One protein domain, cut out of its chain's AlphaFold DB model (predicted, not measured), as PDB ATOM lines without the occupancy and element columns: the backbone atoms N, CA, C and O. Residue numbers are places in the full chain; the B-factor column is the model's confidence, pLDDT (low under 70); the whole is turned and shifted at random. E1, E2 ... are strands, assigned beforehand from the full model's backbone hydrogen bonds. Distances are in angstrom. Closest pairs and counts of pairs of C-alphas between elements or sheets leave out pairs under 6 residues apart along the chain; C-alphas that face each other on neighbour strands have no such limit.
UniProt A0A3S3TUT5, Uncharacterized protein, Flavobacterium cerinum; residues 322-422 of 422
ATOM      1  N   THR A 322     222.374 208.403 314.127       74.12
ATOM      2  CA  THR A 322     222.233 207.362 315.144       74.12
ATOM      3  C   THR A 322     222.109 208.033 316.512       74.12
ATOM      4  O   THR A 322     223.012 208.756 316.937       74.12
ATOM      5  N   LYS A 323     220.982 207.819 317.195       77.88
ATOM      6  CA  LYS A 323     220.694 208.358 318.530       77.88
ATOM      7  C   LYS A 323     220.436 207.199 319.478       77.88
ATOM      8  O   LYS A 323     219.307 206.739 319.628       77.88
ATOM      9  N   THR A 324     221.499 206.719 320.109       86.88
ATOM     10  CA  THR A 324     221.453 205.537 320.971       86.88
ATOM     11  C   THR A 324     222.332 205.724 322.198       86.88
ATOM     12  O   THR A 324     223.401 206.323 322.138       86.88
ATOM     13  N   ARG A 325     221.876 205.201 323.337       89.38
ATOM     14  CA  ARG A 325     222.670 205.111 324.573       89.38
ATOM     15  C   ARG A 325     223.070 203.671 324.871       89.38
ATOM     16  O   ARG A 325     224.181 203.416 325.334       89.38
ATOM     17  N   ASN A 326     222.168 202.739 324.571       94.69
ATOM     18  CA  ASN A 326     222.319 201.311 324.821       94.69
ATOM     19  C   ASN A 326     222.861 200.543 323.609       94.69
ATOM     20  O   ASN A 326     223.199 199.377 323.758       94.69
ATOM     21  N   ILE A 327     222.986 201.182 322.442       93.12
ATOM     22  CA  ILE A 327     223.641 200.619 321.251       93.12
ATOM     23  C   ILE A 327     224.923 201.405 321.024       93.12
ATOM     24  O   ILE A 327     224.866 202.618 320.808       93.12
ATOM     25  N   LYS A 328     226.067 200.730 321.120       91.56
ATOM     26  CA  LYS A 328     227.391 201.348 321.014       91.56
ATOM     27  C   LYS A 328     228.177 200.733 319.874       91.56
ATOM     28  O   LYS A 328     228.119 199.523 319.668       91.56
ATOM     29  N   GLU A 329     228.928 201.569 319.175       90.12
ATOM     30  CA  GLU A 329     229.987 201.111 318.284       90.12
ATOM     31  C   GLU A 329     231.046 200.391 319.127       90.12
ATOM     32  O   GLU A 329     231.522 200.929 320.129       90.12
ATOM     33  N   ALA A 330     231.331 199.140 318.780       90.69
ATOM     34  CA  ALA A 330     232.236 198.277 319.534       90.69
ATOM     35  C   ALA A 330     233.676 198.361 319.016       90.69
ATOM     36  O   ALA A 330     234.616 198.249 319.791       90.69
ATOM     37  N   GLU A 331     233.835 198.576 317.710       88.25
ATOM     38  CA  GLU A 331     235.116 198.557 317.010       88.25
ATOM     39  C   GLU A 331     235.111 199.562 315.864       88.25
ATOM     40  O   GLU A 331     234.072 199.805 315.250       88.25
ATOM     41  N   THR A 332     236.298 200.053 315.500       89.44
ATOM     42  CA  THR A 332     236.458 200.899 314.311       89.44
ATOM     43  C   THR A 332     235.966 200.153 313.061       89.44
ATOM     44  O   THR A 332     236.457 199.038 312.813       89.44
ATOM     45  N   PRO A 333     235.076 200.762 312.250       90.75
ATOM     46  CA  PRO A 333     234.586 200.193 311.010       90.75
ATOM     47  C   PRO A 333     235.728 199.910 310.052       90.75
ATOM     48  O   PRO A 333     236.691 200.676 309.968       90.75
ATOM     49  N   ILE A 334     235.586 198.825 309.305       92.88
ATOM     50  CA  ILE A 334     236.573 198.413 308.314       92.88
ATOM     51  C   ILE A 334     235.963 198.412 306.926       92.88
ATOM     52  O   ILE A 334     234.752 198.274 306.765       92.88
ATOM     53  N   ILE A 335     236.811 198.485 305.911       91.81
ATOM     54  CA  ILE A 335     236.385 198.242 304.537       91.81
ATOM     55  C   ILE A 335     236.434 196.743 304.319       91.81
ATOM     56  O   ILE A 335     237.507 196.156 304.286       91.81
ATOM     57  N   TYR A 336     235.274 196.118 304.182       90.56
ATOM     58  CA  TYR A 336     235.174 194.675 303.989       90.56
ATOM     59  C   TYR A 336     235.270 194.290 302.512       90.56
ATOM     60  O   TYR A 336     235.834 193.254 302.156       90.56
ATOM     61  N   LYS A 337     234.753 195.144 301.625       88.69
ATOM     62  CA  LYS A 337     234.727 194.883 300.185       88.69
ATOM     63  C   LYS A 337     234.903 196.170 299.390       88.69
ATOM     64  O   LYS A 337     234.427 197.226 299.792       88.69
ATOM     65  N   ASN A 338     235.551 196.064 298.232       84.81
ATOM     66  CA  ASN A 338     235.516 197.093 297.196       84.81
ATOM     67  C   ASN A 338     234.924 196.488 295.926       84.81
ATOM     68  O   ASN A 338     235.372 195.433 295.481       84.81
ATOM     69  N   ASN A 339     233.969 197.183 295.321       81.50
ATOM     70  CA  ASN A 339     233.448 196.858 294.001       81.50
ATOM     71  C   ASN A 339     233.883 197.951 293.027       81.50
ATOM     72  O   ASN A 339     233.545 199.120 293.213       81.50
ATOM     73  N   LEU A 340     234.642 197.577 291.997       75.88
ATOM     74  CA  LEU A 340     234.978 198.494 290.915       75.88
ATOM     75  C   LEU A 340     233.730 198.724 290.061       75.88
ATOM     76  O   LEU A 340     233.175 197.779 289.507       75.88
ATOM     77  N   ASN A 341     233.335 199.983 289.924       71.06
ATOM     78  CA  ASN A 341     232.415 200.429 288.899       71.06
ATOM     79  C   ASN A 341     233.187 201.264 287.881       71.06
ATOM     80  O   ASN A 341     233.686 202.351 288.189       71.06
ATOM     81  N   SER A 342     233.301 200.736 286.670       69.69
ATOM     82  CA  SER A 342     233.991 201.402 285.577       69.69
ATOM     83  C   SER A 342     233.181 201.309 284.303       69.69
ATOM     84  O   SER A 342     232.637 200.251 283.992       69.69
ATOM     85  N   GLY A 343     233.165 202.386 283.535       65.25
ATOM     86  CA  GLY A 343     232.440 202.435 282.279       65.25
ATOM     87  C   GLY A 343     232.806 203.662 281.465       65.25
ATOM     88  O   GLY A 343     233.626 204.485 281.872       65.25
ATOM     89  N   VAL A 344     232.185 203.767 280.297       62.66
ATOM     90  CA  VAL A 344     232.296 204.927 279.415       62.66
ATOM     91  C   VAL A 344     230.909 205.541 279.316       62.66
ATOM     92  O   VAL A 344     229.970 204.860 278.916       62.66
ATOM     93  N   SER A 345     230.779 206.808 279.700       58.81
ATOM     94  CA  SER A 345     229.573 207.595 279.467       58.81
ATOM     95  C   SER A 345     229.786 208.507 278.269       58.81
ATOM     96  O   SER A 345     230.759 209.258 278.232       58.81
ATOM     97  N   ILE A 346     228.869 208.451 277.307       53.81
ATOM     98  CA  ILE A 346     228.803 209.361 276.161       53.81
ATOM     99  C   ILE A 346     227.344 209.810 276.041       53.81
ATOM    100  O   ILE A 346     226.455 208.963 276.029       53.81
ATOM    101  N   ALA A 347     227.106 211.115 275.948       47.34
ATOM    102  CA  ALA A 347     225.826 211.806 275.805       47.34
ATOM    103  C   ALA A 347     224.801 211.699 276.957       47.34
ATOM    104  O   ALA A 347     223.813 212.431 276.926       47.34
ATOM    105  N   TYR A 348     225.009 210.852 277.971       50.50
ATOM    106  CA  TYR A 348     224.039 210.637 279.064       50.50
ATOM    107  C   TYR A 348     224.529 211.075 280.449       50.50
ATOM    108  O   TYR A 348     223.779 210.983 281.419       50.50
ATOM    109  N   GLY A 349     225.759 211.590 280.542       52.53
ATOM    110  CA  GLY A 349     226.399 211.888 281.819       52.53
ATOM    111  C   GLY A 349     226.758 210.628 282.617       52.53
ATOM    112  O   GLY A 349     226.136 209.570 282.524       52.53
ATOM    113  N   SER A 350     227.819 210.730 283.413       52.56
ATOM    114  CA  SER A 350     228.142 209.723 284.422       52.56
ATOM    115  C   SER A 350     226.925 209.518 285.341       52.56
ATOM    116  O   SER A 350     226.306 210.515 285.723       52.56
ATOM    117  N   PRO A 351     226.620 208.281 285.789       50.25
ATOM    118  CA  PRO A 351     225.556 208.022 286.770       50.25
ATOM    119  C   PRO A 351     225.725 208.799 288.091       50.25
ATOM    120  O   PRO A 351     224.817 208.815 288.915       50.25
ATOM    121  N   ASN A 352     226.862 209.479 288.274       49.22
ATOM    122  CA  ASN A 352     227.201 210.286 289.438       49.22
ATOM    123  C   ASN A 352     227.227 211.805 289.144       49.22
ATOM    124  O   ASN A 352     227.891 212.549 289.860       49.22
ATOM    125  N   GLY A 353     226.551 212.280 288.088       47.66
ATOM    126  CA  GLY A 353     226.320 213.717 287.856       47.66
ATOM    127  C   GLY A 353     227.470 214.489 287.193       47.66
ATOM    128  O   GLY A 353     227.600 215.692 287.405       47.66
ATOM    129  N   GLY A 354     228.307 213.820 286.393       50.25
ATOM    130  CA  GLY A 354     229.424 214.439 285.658       50.25
ATOM    131  C   GLY A 354     229.318 214.299 284.134       50.25
ATOM    132  O   GLY A 354     228.586 213.442 283.643       50.25
ATOM    133  N   HIS A 355     230.067 215.131 283.399       52.91
ATOM    134  CA  HIS A 355     230.156 215.133 281.931       52.91
ATOM    135  C   HIS A 355     230.623 213.789 281.335       52.91
ATOM    136  O   HIS A 355     231.113 212.904 282.040       52.91
ATOM    137  N   ASP A 356     230.479 213.654 280.016       56.38
ATOM    138  CA  ASP A 356     230.920 212.494 279.238       56.38
ATOM    139  C   ASP A 356     232.392 212.138 279.480       56.38
ATOM    140  O   ASP A 356     233.267 213.004 279.519       56.38
ATOM    141  N   GLY A 357     232.675 210.843 279.623       60.94
ATOM    142  CA  GLY A 357     234.018 210.357 279.907       60.94
ATOM    143  C   GLY A 357     234.074 208.911 280.389       60.94
ATOM    144  O   GLY A 357     233.060 208.241 280.595       60.94
ATOM    145  N   ILE A 358     235.302 208.424 280.568       58.88
ATOM    146  CA  ILE A 358     235.574 207.133 281.204       58.88
ATOM    147  C   ILE A 358     235.602 207.359 282.714       58.88
ATOM    148  O   ILE A 358     236.354 208.208 283.188       58.88
ATOM    149  N   TYR A 359     234.826 206.591 283.473       65.75
ATOM    150  CA  TYR A 359     234.843 206.647 284.932       65.75
ATOM    151  C   TYR A 359     235.422 205.362 285.525       65.75
ATOM    152  O   TYR A 359     235.243 204.270 284.984       65.75
ATOM    153  N   PHE A 360     236.112 205.513 286.656       64.56
ATOM    154  CA  PHE A 360     236.667 204.429 287.463       64.56
ATOM    155  C   PHE A 360     236.465 204.779 288.933       64.56
ATOM    156  O   PHE A 360     237.227 205.570 289.486       64.56
ATOM    157  N   ASN A 361     235.439 204.202 289.552       69.44
ATOM    158  CA  ASN A 361     235.095 204.452 290.947       69.44
ATOM    159  C   ASN A 361     235.050 203.135 291.716       69.44
ATOM    160  O   ASN A 361     234.638 202.107 291.184       69.44
ATOM    161  N   TYR A 362     235.442 203.174 292.984       74.38
ATOM    162  CA  TYR A 362     235.302 202.037 293.884       74.38
ATOM    163  C   TYR A 362     234.156 202.292 294.853       74.38
ATOM    164  O   TYR A 362     234.201 203.240 295.634       74.38
ATOM    165  N   TYR A 363     233.148 201.425 294.826       81.38
ATOM    166  CA  TYR A 363     232.141 201.370 295.876       81.38
ATOM    167  C   TYR A 363     232.677 200.531 297.027       81.38
ATOM    168  O   TYR A 363     232.982 199.347 296.859       81.38
ATOM    169  N   GLN A 364     232.817 201.164 298.186       86.31
ATOM    170  CA  GLN A 364     233.289 200.531 299.409       86.31
ATOM    171  C   GLN A 364     232.098 199.999 300.192       86.31
ATOM    172  O   GLN A 364     231.141 200.722 300.438       86.31
ATOM    173  N   THR A 365     232.169 198.738 300.596       89.38
ATOM    174  CA  THR A 365     231.282 198.193 301.620       89.38
ATOM    175  C   THR A 365     232.034 198.230 302.936       89.38
ATOM    176  O   THR A 365     233.059 197.559 303.100       89.38
ATOM    177  N   TRP A 366     231.527 199.031 303.859       91.12
ATOM    178  CA  TRP A 366     232.009 199.122 305.224       91.12
ATOM    179  C   TRP A 366     231.304 198.097 306.096       91.12
ATOM    180  O   TRP A 366     230.104 197.887 305.950       91.12
ATOM    181  N   LEU A 367     232.049 197.483 307.007       92.81
ATOM    182  CA  LEU A 367     231.527 196.607 308.044       92.81
ATOM    183  C   LEU A 367     231.682 197.319 309.384       92.81
ATOM    184  O   LEU A 367     232.794 197.685 309.778       92.81
ATOM    185  N   MET A 368     230.555 197.550 310.046       91.88
ATOM    186  CA  MET A 368     230.454 198.251 311.322       91.88
ATOM    187  C   MET A 368     230.020 197.271 312.400       91.88
ATOM    188  O   MET A 368     229.234 196.357 312.149       91.88
ATOM    189  N   TYR A 369     230.544 197.473 313.603       93.75
ATOM    190  CA  TYR A 369     230.416 196.540 314.711       93.75
ATOM    191  C   TYR A 369     229.686 197.229 315.851       93.75
ATOM    192  O   TYR A 369     230.144 198.258 316.350       93.75
ATOM    193  N   TYR A 370     228.568 196.658 316.279       94.19
ATOM    194  CA  TYR A 370     227.732 197.234 317.323       94.19
ATOM    195  C   TYR A 370     227.534 196.255 318.472       94.19
ATOM    196  O   TYR A 370     227.561 195.038 318.299       94.19
ATOM    197  N   THR A 371     227.320 196.800 319.665       96.00
ATOM    198  CA  THR A 371     226.909 196.056 320.856       96.00
ATOM    199  C   THR A 371     225.691 196.725 321.479       96.00
ATOM    200  O   THR A 371     225.726 197.917 321.788       96.00
ATOM    201  N   ILE A 372     224.625 195.949 321.679       96.19
ATOM    202  CA  ILE A 372     223.478 196.315 322.515       96.19
ATOM    203  C   ILE A 372     223.787 195.945 323.968       96.19
ATOM    204  O   ILE A 372     224.309 194.863 324.240       96.19
ATOM    205  N   ILE A 373     223.433 196.832 324.899       95.50
ATOM    206  CA  ILE A 373     223.650 196.699 326.342       95.50
ATOM    207  C   ILE A 373     222.316 196.887 327.078       95.50
ATOM    208  O   ILE A 373     221.733 197.971 327.033       95.50
ATOM    209  N   ILE A 374     221.857 195.858 327.795       94.62
ATOM    210  CA  ILE A 374     220.658 195.861 328.649       94.62
ATOM    211  C   ILE A 374     221.085 195.446 330.059       94.62
ATOM    212  O   ILE A 374     221.296 194.265 330.336       94.62
ATOM    213  N   GLY A 375     221.276 196.430 330.942       90.56
ATOM    214  CA  GLY A 375     221.927 196.201 332.232       90.56
ATOM    215  C   GLY A 375     223.337 195.636 332.051       90.56
ATOM    216  O   GLY A 375     224.187 196.271 331.428       90.56
ATOM    217  N   ASN A 376     223.569 194.435 332.574       93.31
ATOM    218  CA  ASN A 376     224.809 193.673 332.428       93.31
ATOM    219  C   ASN A 376     224.777 192.705 331.235       93.31
ATOM    220  O   ASN A 376     225.804 192.122 330.888       93.31
ATOM    221  N   THR A 377     223.612 192.495 330.621       95.12
ATOM    222  CA  THR A 377     223.463 191.602 329.473       95.12
ATOM    223  C   THR A 377     223.816 192.346 328.186       95.12
ATOM    224  O   THR A 377     223.277 193.415 327.907       95.12
ATOM    225  N   THR A 378     224.708 191.777 327.375       96.00
ATOM    226  CA  THR A 378     225.115 192.356 326.089       96.00
ATOM    227  C   THR A 378     224.914 191.378 324.939       96.00
ATOM    228  O   THR A 378     224.907 190.161 325.132       96.00
ATOM    229  N   THR A 379     224.738 191.908 323.734       96.94
ATOM    230  CA  THR A 379     224.770 191.137 322.489       96.94
ATOM    231  C   THR A 379     225.386 191.993 321.393       96.94
ATOM    232  O   THR A 379     225.153 193.204 321.359       96.94
ATOM    233  N   SER A 380     226.181 191.389 320.520       97.44
ATOM    234  CA  SER A 380     226.939 192.113 319.502       97.44
ATOM    235  C   SER A 380     226.623 191.597 318.107       97.44
ATOM    236  O   SER A 380     226.294 190.425 317.932       97.44
ATOM    237  N   PHE A 381     226.695 192.476 317.116       96.25
ATOM    238  CA  PHE A 381     226.335 192.169 315.736       96.25
ATOM    239  C   PHE A 381     227.056 193.099 314.761       96.25
ATOM    240  O   PHE A 381     227.667 194.100 315.151       96.25
ATOM    241  N   LYS A 382     226.974 192.753 313.478       94.56
ATOM    242  CA  LYS A 382     227.588 193.490 312.375       94.56
ATOM    243  C   LYS A 382     226.538 194.095 311.455       94.56
ATOM    244  O   LYS A 382     225.451 193.548 311.290       94.56
ATOM    245  N   VAL A 383     226.883 195.218 310.841       92.00
ATOM    246  CA  VAL A 383     226.055 195.935 309.862       92.00
ATOM    247  C   VAL A 383     226.927 196.354 308.688       92.00
ATOM    248  O   VAL A 383     228.087 196.721 308.882       92.00
ATOM    249  N   GLU A 384     226.369 196.339 307.480       90.12
ATOM    250  CA  GLU A 384     227.037 196.862 306.288       90.12
ATOM    251  C   GLU A 384     226.650 198.323 305.999       90.12
ATOM    252  O   GLU A 384     225.565 198.788 306.350       90.12
ATOM    253  N   GLY A 385     227.548 199.070 305.362       84.00
ATOM    254  CA  GLY A 385     227.345 200.478 305.013       84.00
ATOM    255  C   GLY A 385     228.061 200.870 303.730       84.00
ATOM    256  O   GLY A 385     229.053 200.248 303.352       84.00
ATOM    257  N   GLY A 386     227.558 201.906 303.058       78.31
ATOM    258  CA  GLY A 386     228.221 202.492 301.887       78.31
ATOM    259  C   GLY A 386     229.402 203.386 302.269       78.31
ATOM    260  O   GLY A 386     230.375 203.498 301.526       78.31
ATOM    261  N   GLU A 387     229.360 203.973 303.466       74.50
ATOM    262  CA  GLU A 387     230.425 204.805 304.022       74.50
ATOM    263  C   GLU A 387     230.569 204.561 305.526       74.50
ATOM    264  O   GLU A 387     229.631 204.111 306.182       74.50
ATOM    265  N   LYS A 388     231.743 204.891 306.079       69.62
ATOM    266  CA  LYS A 388     232.037 204.738 307.512       69.62
ATOM    267  C   LYS A 388     231.026 205.476 308.391       69.62
ATOM    268  O   LYS A 388     230.581 204.934 309.396       69.62
ATOM    269  N   ASP A 389     230.708 206.713 308.022       66.88
ATOM    270  CA  ASP A 389     229.882 207.590 308.852       66.88
ATOM    271  C   ASP A 389     228.385 207.453 308.519       66.88
ATOM    272  O   ASP A 389     227.536 207.902 309.290       66.88
ATOM    273  N   TRP A 390     228.048 206.826 307.382       63.84
ATOM    274  CA  TRP A 390     226.682 206.632 306.883       63.84
ATOM    275  C   TRP A 390     226.383 205.130 306.693       63.84
ATOM    276  O   TRP A 390     226.401 204.628 305.562       63.84
ATOM    277  N   PRO A 391     226.092 204.393 307.786       65.69
ATOM    278  CA  PRO A 391     225.622 203.013 307.693       65.69
ATOM    279  C   PRO A 391     224.318 202.917 306.894       65.69
ATOM    280  O   PRO A 391     223.502 203.842 306.928       65.69
ATOM    281  N   TYR A 392     224.069 201.764 306.255       72.31
ATOM    282  CA  TYR A 392     222.750 201.485 305.666       72.31
ATOM    283  C   TYR A 392     221.661 201.389 306.743       72.31
ATOM    284  O   TYR A 392     220.507 201.723 306.485       72.31
ATOM    285  N   ILE A 393     222.041 200.996 307.964       80.25
ATOM    286  CA  ILE A 393     221.146 200.904 309.116       80.25
ATOM    287  C   ILE A 393     221.485 201.995 310.126       80.25
ATOM    288  O   ILE A 393     222.597 202.068 310.645       80.25
ATOM    289  N   ARG A 394     220.496 202.823 310.454       82.94
ATOM    290  CA  ARG A 394     220.581 203.810 311.536       82.94
ATOM    291  C   ARG A 394     219.737 203.351 312.705       82.94
ATOM    292  O   ARG A 394     218.682 202.758 312.504       82.94
ATOM    293  N   PHE A 395     220.196 203.664 313.909       88.19
ATOM    294  CA  PHE A 395     219.509 203.278 315.134       88.19
ATOM    295  C   PHE A 395     218.957 204.506 315.852       88.19
ATOM    296  O   PHE A 395     219.689 205.462 316.118       88.19
ATOM    297  N   TYR A 396     217.677 204.460 316.209       89.94
ATOM    298  CA  TYR A 396     217.026 205.489 317.015       89.94
ATOM    299  C   TYR A 396     216.371 204.852 318.237       89.94
ATOM    300  O   TYR A 396     215.363 204.161 318.122       89.94
ATOM    301  N   GLN A 397     216.952 205.057 319.413       91.81
ATOM    302  CA  GLN A 397     216.469 204.471 320.660       91.81
ATOM    303  C   GLN A 397     215.238 205.219 321.193       91.81
ATOM    304  O   GLN A 397     215.262 206.445 321.314       91.81
ATOM    305  N   LEU A 398     214.181 204.474 321.532       91.00
ATOM    306  CA  LEU A 398     212.899 205.013 321.998       91.00
ATOM    307  C   LEU A 398     212.815 205.090 323.528       91.00
ATOM    308  O   LEU A 398     212.256 206.039 324.069       91.00
ATOM    309  N   ASN A 399     213.410 204.138 324.249       92.31
ATOM    310  CA  ASN A 399     213.411 204.125 325.713       92.31
ATOM    311  C   ASN A 399     214.816 203.939 326.297       92.31
ATOM    312  O   ASN A 399     215.714 203.423 325.643       92.31
ATOM    313  N   ASP A 400     215.011 204.350 327.548       88.69
ATOM    314  CA  ASP A 400     216.232 204.067 328.303       88.69
ATOM    315  C   ASP A 400     216.067 202.767 329.093       88.69
ATOM    316  O   ASP A 400     215.074 202.603 329.800       88.69
ATOM    317  N   VAL A 401     217.069 201.885 329.041       92.06
ATOM    318  CA  VAL A 401     217.089 200.644 329.832       92.06
ATOM    319  C   VAL A 401     218.330 200.568 330.709       92.06
ATOM    320  O   VAL A 401     219.424 200.970 330.295       92.06
ATOM    321  N   LYS A 402     218.163 200.065 331.936       92.19
ATOM    322  CA  LYS A 402     219.217 200.022 332.965       92.19
ATOM    323  C   LYS A 402     219.385 198.651 333.614       92.19
ATOM    324  O   LYS A 402     220.467 198.376 334.121       92.19
ATOM    325  N   ASN A 403     218.361 197.803 333.599       93.62
ATOM    326  CA  ASN A 403     218.375 196.489 334.235       93.62
ATOM    327  C   ASN A 403     218.252 195.372 333.197       93.62
ATOM    328  O   ASN A 403     217.596 195.541 332.178       93.62
ATOM    329  N   ASP A 404     218.780 194.188 333.513       91.38
ATOM    330  CA  ASP A 404     218.689 192.978 332.673       91.38
ATOM    331  C   ASP A 404     217.257 192.544 332.320       91.38
ATOM    332  O   ASP A 404     217.063 191.763 331.391       91.38
ATOM    333  N   LYS A 405     216.271 192.979 333.113       93.06
ATOM    334  CA  LYS A 405     214.850 192.650 332.932       93.06
ATOM    335  C   LYS A 405     214.117 193.644 332.032       93.06
ATOM    336  O   LYS A 405     212.973 193.384 331.674       93.06
ATOM    337  N   ASP A 406     214.736 194.782 331.735       95.25
ATOM    338  CA  ASP A 406     214.123 195.814 330.910       95.25
ATOM    339  C   ASP A 406     214.117 195.364 329.438       95.25
ATOM    340  O   ASP A 406     214.996 194.622 328.991       95.25
ATOM    341  N   THR A 407     213.154 195.863 328.668       96.50
ATOM    342  CA  THR A 407     213.112 195.680 327.211       96.50
ATOM    343  C   THR A 407     213.557 196.968 326.541       96.50
ATOM    344  O   THR A 407     212.987 198.026 326.794       96.50
ATOM    345  N   LEU A 408     214.571 196.893 325.683       96.62
ATOM    346  CA  LEU A 408     215.008 198.009 324.852       96.62
ATOM    347  C   LEU A 408     214.150 198.075 323.590       96.62
ATOM    348  O   LEU A 408     214.046 197.081 322.875       96.62
ATOM    349  N   TYR A 409     213.622 199.251 323.280       95.31
ATOM    350  CA  TYR A 409     212.918 199.549 322.041       95.31
ATOM    351  C   TYR A 409     213.707 200.572 321.228       95.31
ATOM    352  O   TYR A 409     214.139 201.612 321.738       95.31
ATOM    353  N   PHE A 410     213.917 200.286 319.948       93.69
ATOM    354  CA  PHE A 410     214.569 201.207 319.020       93.69
ATOM    355  C   PHE A 410     214.067 201.002 317.597       93.69
ATOM    356  O   PHE A 410     213.540 199.949 317.262       93.69
ATOM    357  N   ILE A 411     214.264 201.998 316.744       90.56
ATOM    358  CA  ILE A 411     213.963 201.912 315.318       90.56
ATOM    359  C   ILE A 411     215.250 201.629 314.547       90.56
ATOM    360  O   ILE A 411     216.271 202.273 314.797       90.56
ATOM    361  N   ALA A 412     215.183 200.678 313.618       89.38
ATOM    362  CA  ALA A 412     216.213 200.376 312.630       89.38
ATOM    363  C   ALA A 412     215.553 199.845 311.352       89.38
ATOM    364  O   ALA A 412     214.581 199.095 311.429       89.38
ATOM    365  N   GLU A 413     216.058 200.252 310.184       84.06
ATOM    366  CA  GLU A 413     215.464 199.904 308.875       84.06
ATOM    367  C   GLU A 413     213.962 200.233 308.795       84.06
ATOM    368  O   GLU A 413     213.162 199.454 308.280       84.06
ATOM    369  N   SER A 414     213.566 201.368 309.380       84.44
ATOM    370  CA  SER A 414     212.168 201.806 309.493       84.44
ATOM    371  C   SER A 414     211.237 200.864 310.261       84.44
ATOM    372  O   SER A 414     210.041 201.114 310.322       84.44
ATOM    373  N   LYS A 415     211.757 199.829 310.920       89.81
ATOM    374  CA  LYS A 415     210.990 198.948 311.805       89.81
ATOM    375  C   LYS A 415     211.322 199.236 313.254       89.81
ATOM    376  O   LYS A 415     212.454 199.597 313.579       89.81
ATOM    377  N   ILE A 416     210.350 199.031 314.132       92.25
ATOM    378  CA  ILE A 416     210.597 199.052 315.571       92.25
ATOM    379  C   ILE A 416     211.089 197.667 315.980       92.25
ATOM    380  O   ILE A 416     210.506 196.654 315.609       92.25
ATOM    381  N   TRP A 417     212.161 197.628 316.752       94.88
ATOM    382  CA  TRP A 417     212.774 196.429 317.293       94.88
ATOM    383  C   TRP A 417     212.662 196.452 318.807       94.88
ATOM    384  O   TRP A 417     212.926 197.475 319.438       94.88
ATOM    385  N   LYS A 418     212.315 195.303 319.383       95.62
ATOM    386  CA  LYS A 418     212.380 195.041 320.817       95.62
ATOM    387  C   LYS A 418     213.536 194.094 321.112       95.62
ATOM    388  O   LYS A 418     213.705 193.072 320.442       95.62
ATOM    389  N   VAL A 419     214.312 194.414 322.140       96.50
ATOM    390  CA  VAL A 419     215.435 193.596 322.597       96.50
ATOM    391  C   VAL A 419     215.312 193.336 324.081       96.50
ATOM    392  O   VAL A 419     215.167 194.264 324.868       96.50
ATOM    393  N   HIS A 420     215.349 192.065 324.455       95.62
ATOM    394  CA  HIS A 420     215.188 191.618 325.833       95.62
ATOM    395  C   HIS A 420     215.966 190.324 326.067       95.62
ATOM    396  O   HIS A 420     216.312 189.596 325.131       95.62
ATOM    397  N   LYS A 421     216.245 190.038 327.335       94.88
ATOM    398  CA  LYS A 421     216.776 188.748 327.772       94.88
ATOM    399  C   LYS A 421     215.674 187.684 327.675       94.88
ATOM    400  O   LYS A 421     214.548 187.959 328.079       94.88
ATOM    401  N   LYS A 422     215.998 186.524 327.101       90.75
ATOM    402  CA  LYS A 422     215.072 185.391 326.934       90.75
ATOM    403  C   LYS A 422     214.676 184.750 328.256       90.75
ATOM    404  O   LYS A 422     215.510 184.766 329.194       90.75
TER     405      LYS A 422
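This is residues 322 to 422 of the 422 residues of an uncharacterized protein of Flavobacterium cerinum (UniProt A0A3S3TUT5). A long, twisted hairpin of E1 and E2 makes the length of the domain, and E3 folds back along the later part of E2, so that one end is a three-stranded sheet and the other a two-stranded arm ending in a loop, residues 346 to 356. Near the turn from E2 to E3 sits a small second hairpin, E4 and E5, reached through the long stretch 386 to 407. The printed part has 101 residues with no named helix and five named strands, E1 to E5 in order along the chain; the sheets run E1, E2, E3 and E4, E5, both antiparallel, and the class is all strand. The whole is only just loose, close to extended, with a radius of gyration of the C-alphas of 19.0 A and spans of 61 by 23 by 19 A.

Start with E2, residues 357 to 374, the inner strand of the larger sheet. E1, residues 327 to 345, is its antiparallel neighbour at 164 degrees; look for N 339 and O 363, 2.8 A apart, and N 345 and O 357, also 2.8 A, both within hydrogen-bond range. E1 bends by 81 degrees at Ala 330. Find also E3, residues 377 to 385, the other antiparallel neighbour of E2, at 172 degrees, with N 370 and O 381 within hydrogen-bond range at 2.9 A. E1 and E2 form a hairpin, E2 and E3 another; E1, E2 and E3 make a meander, each strand the antiparallel neighbour of the one before. Move on to the hairpin of E4, residues 408 to 412, and E5, residues 415 to 421, antiparallel at 149 degrees, where N 410 and O 417 are within hydrogen-bond range at 3.0 A. Residues 396 to 397 pair antiparallel with residues 410 to 411 of E4. The closest C-alphas of E2 and E4, those of Ile 374 and Leu 408, are 7.1 A apart; those of E3 and E5, Thr 377 and Lys 421, are 7.5 A apart. E1 is apart from E4 and E5.

Find C-alpha 357 at (234.018, 210.357, 279.907); from there E2 runs 52.6 A to C-alpha 374 at (220.658, 195.861, 328.649). E1 begins at C-alpha 327, (223.641, 200.619, 321.251), and spans 42.8 A. E3 spans 26.3 A, E4 12.5 A, and E5 19.8 A, ending at C-alpha 421, (216.776, 188.748, 327.772).

The two C-alphas farthest apart, those of Ala 347 and Lys 405, are 61.2 A from each other. The printed part has no cut. The links E1 to E2 and E3 to E4 are long, with 11 and 22 residues; E2 to E3 and E4 to E5 are tight. The mean pLDDT of the printed part is 82.3; look for values under 70 at residues 342 to 361 and 388 to 391.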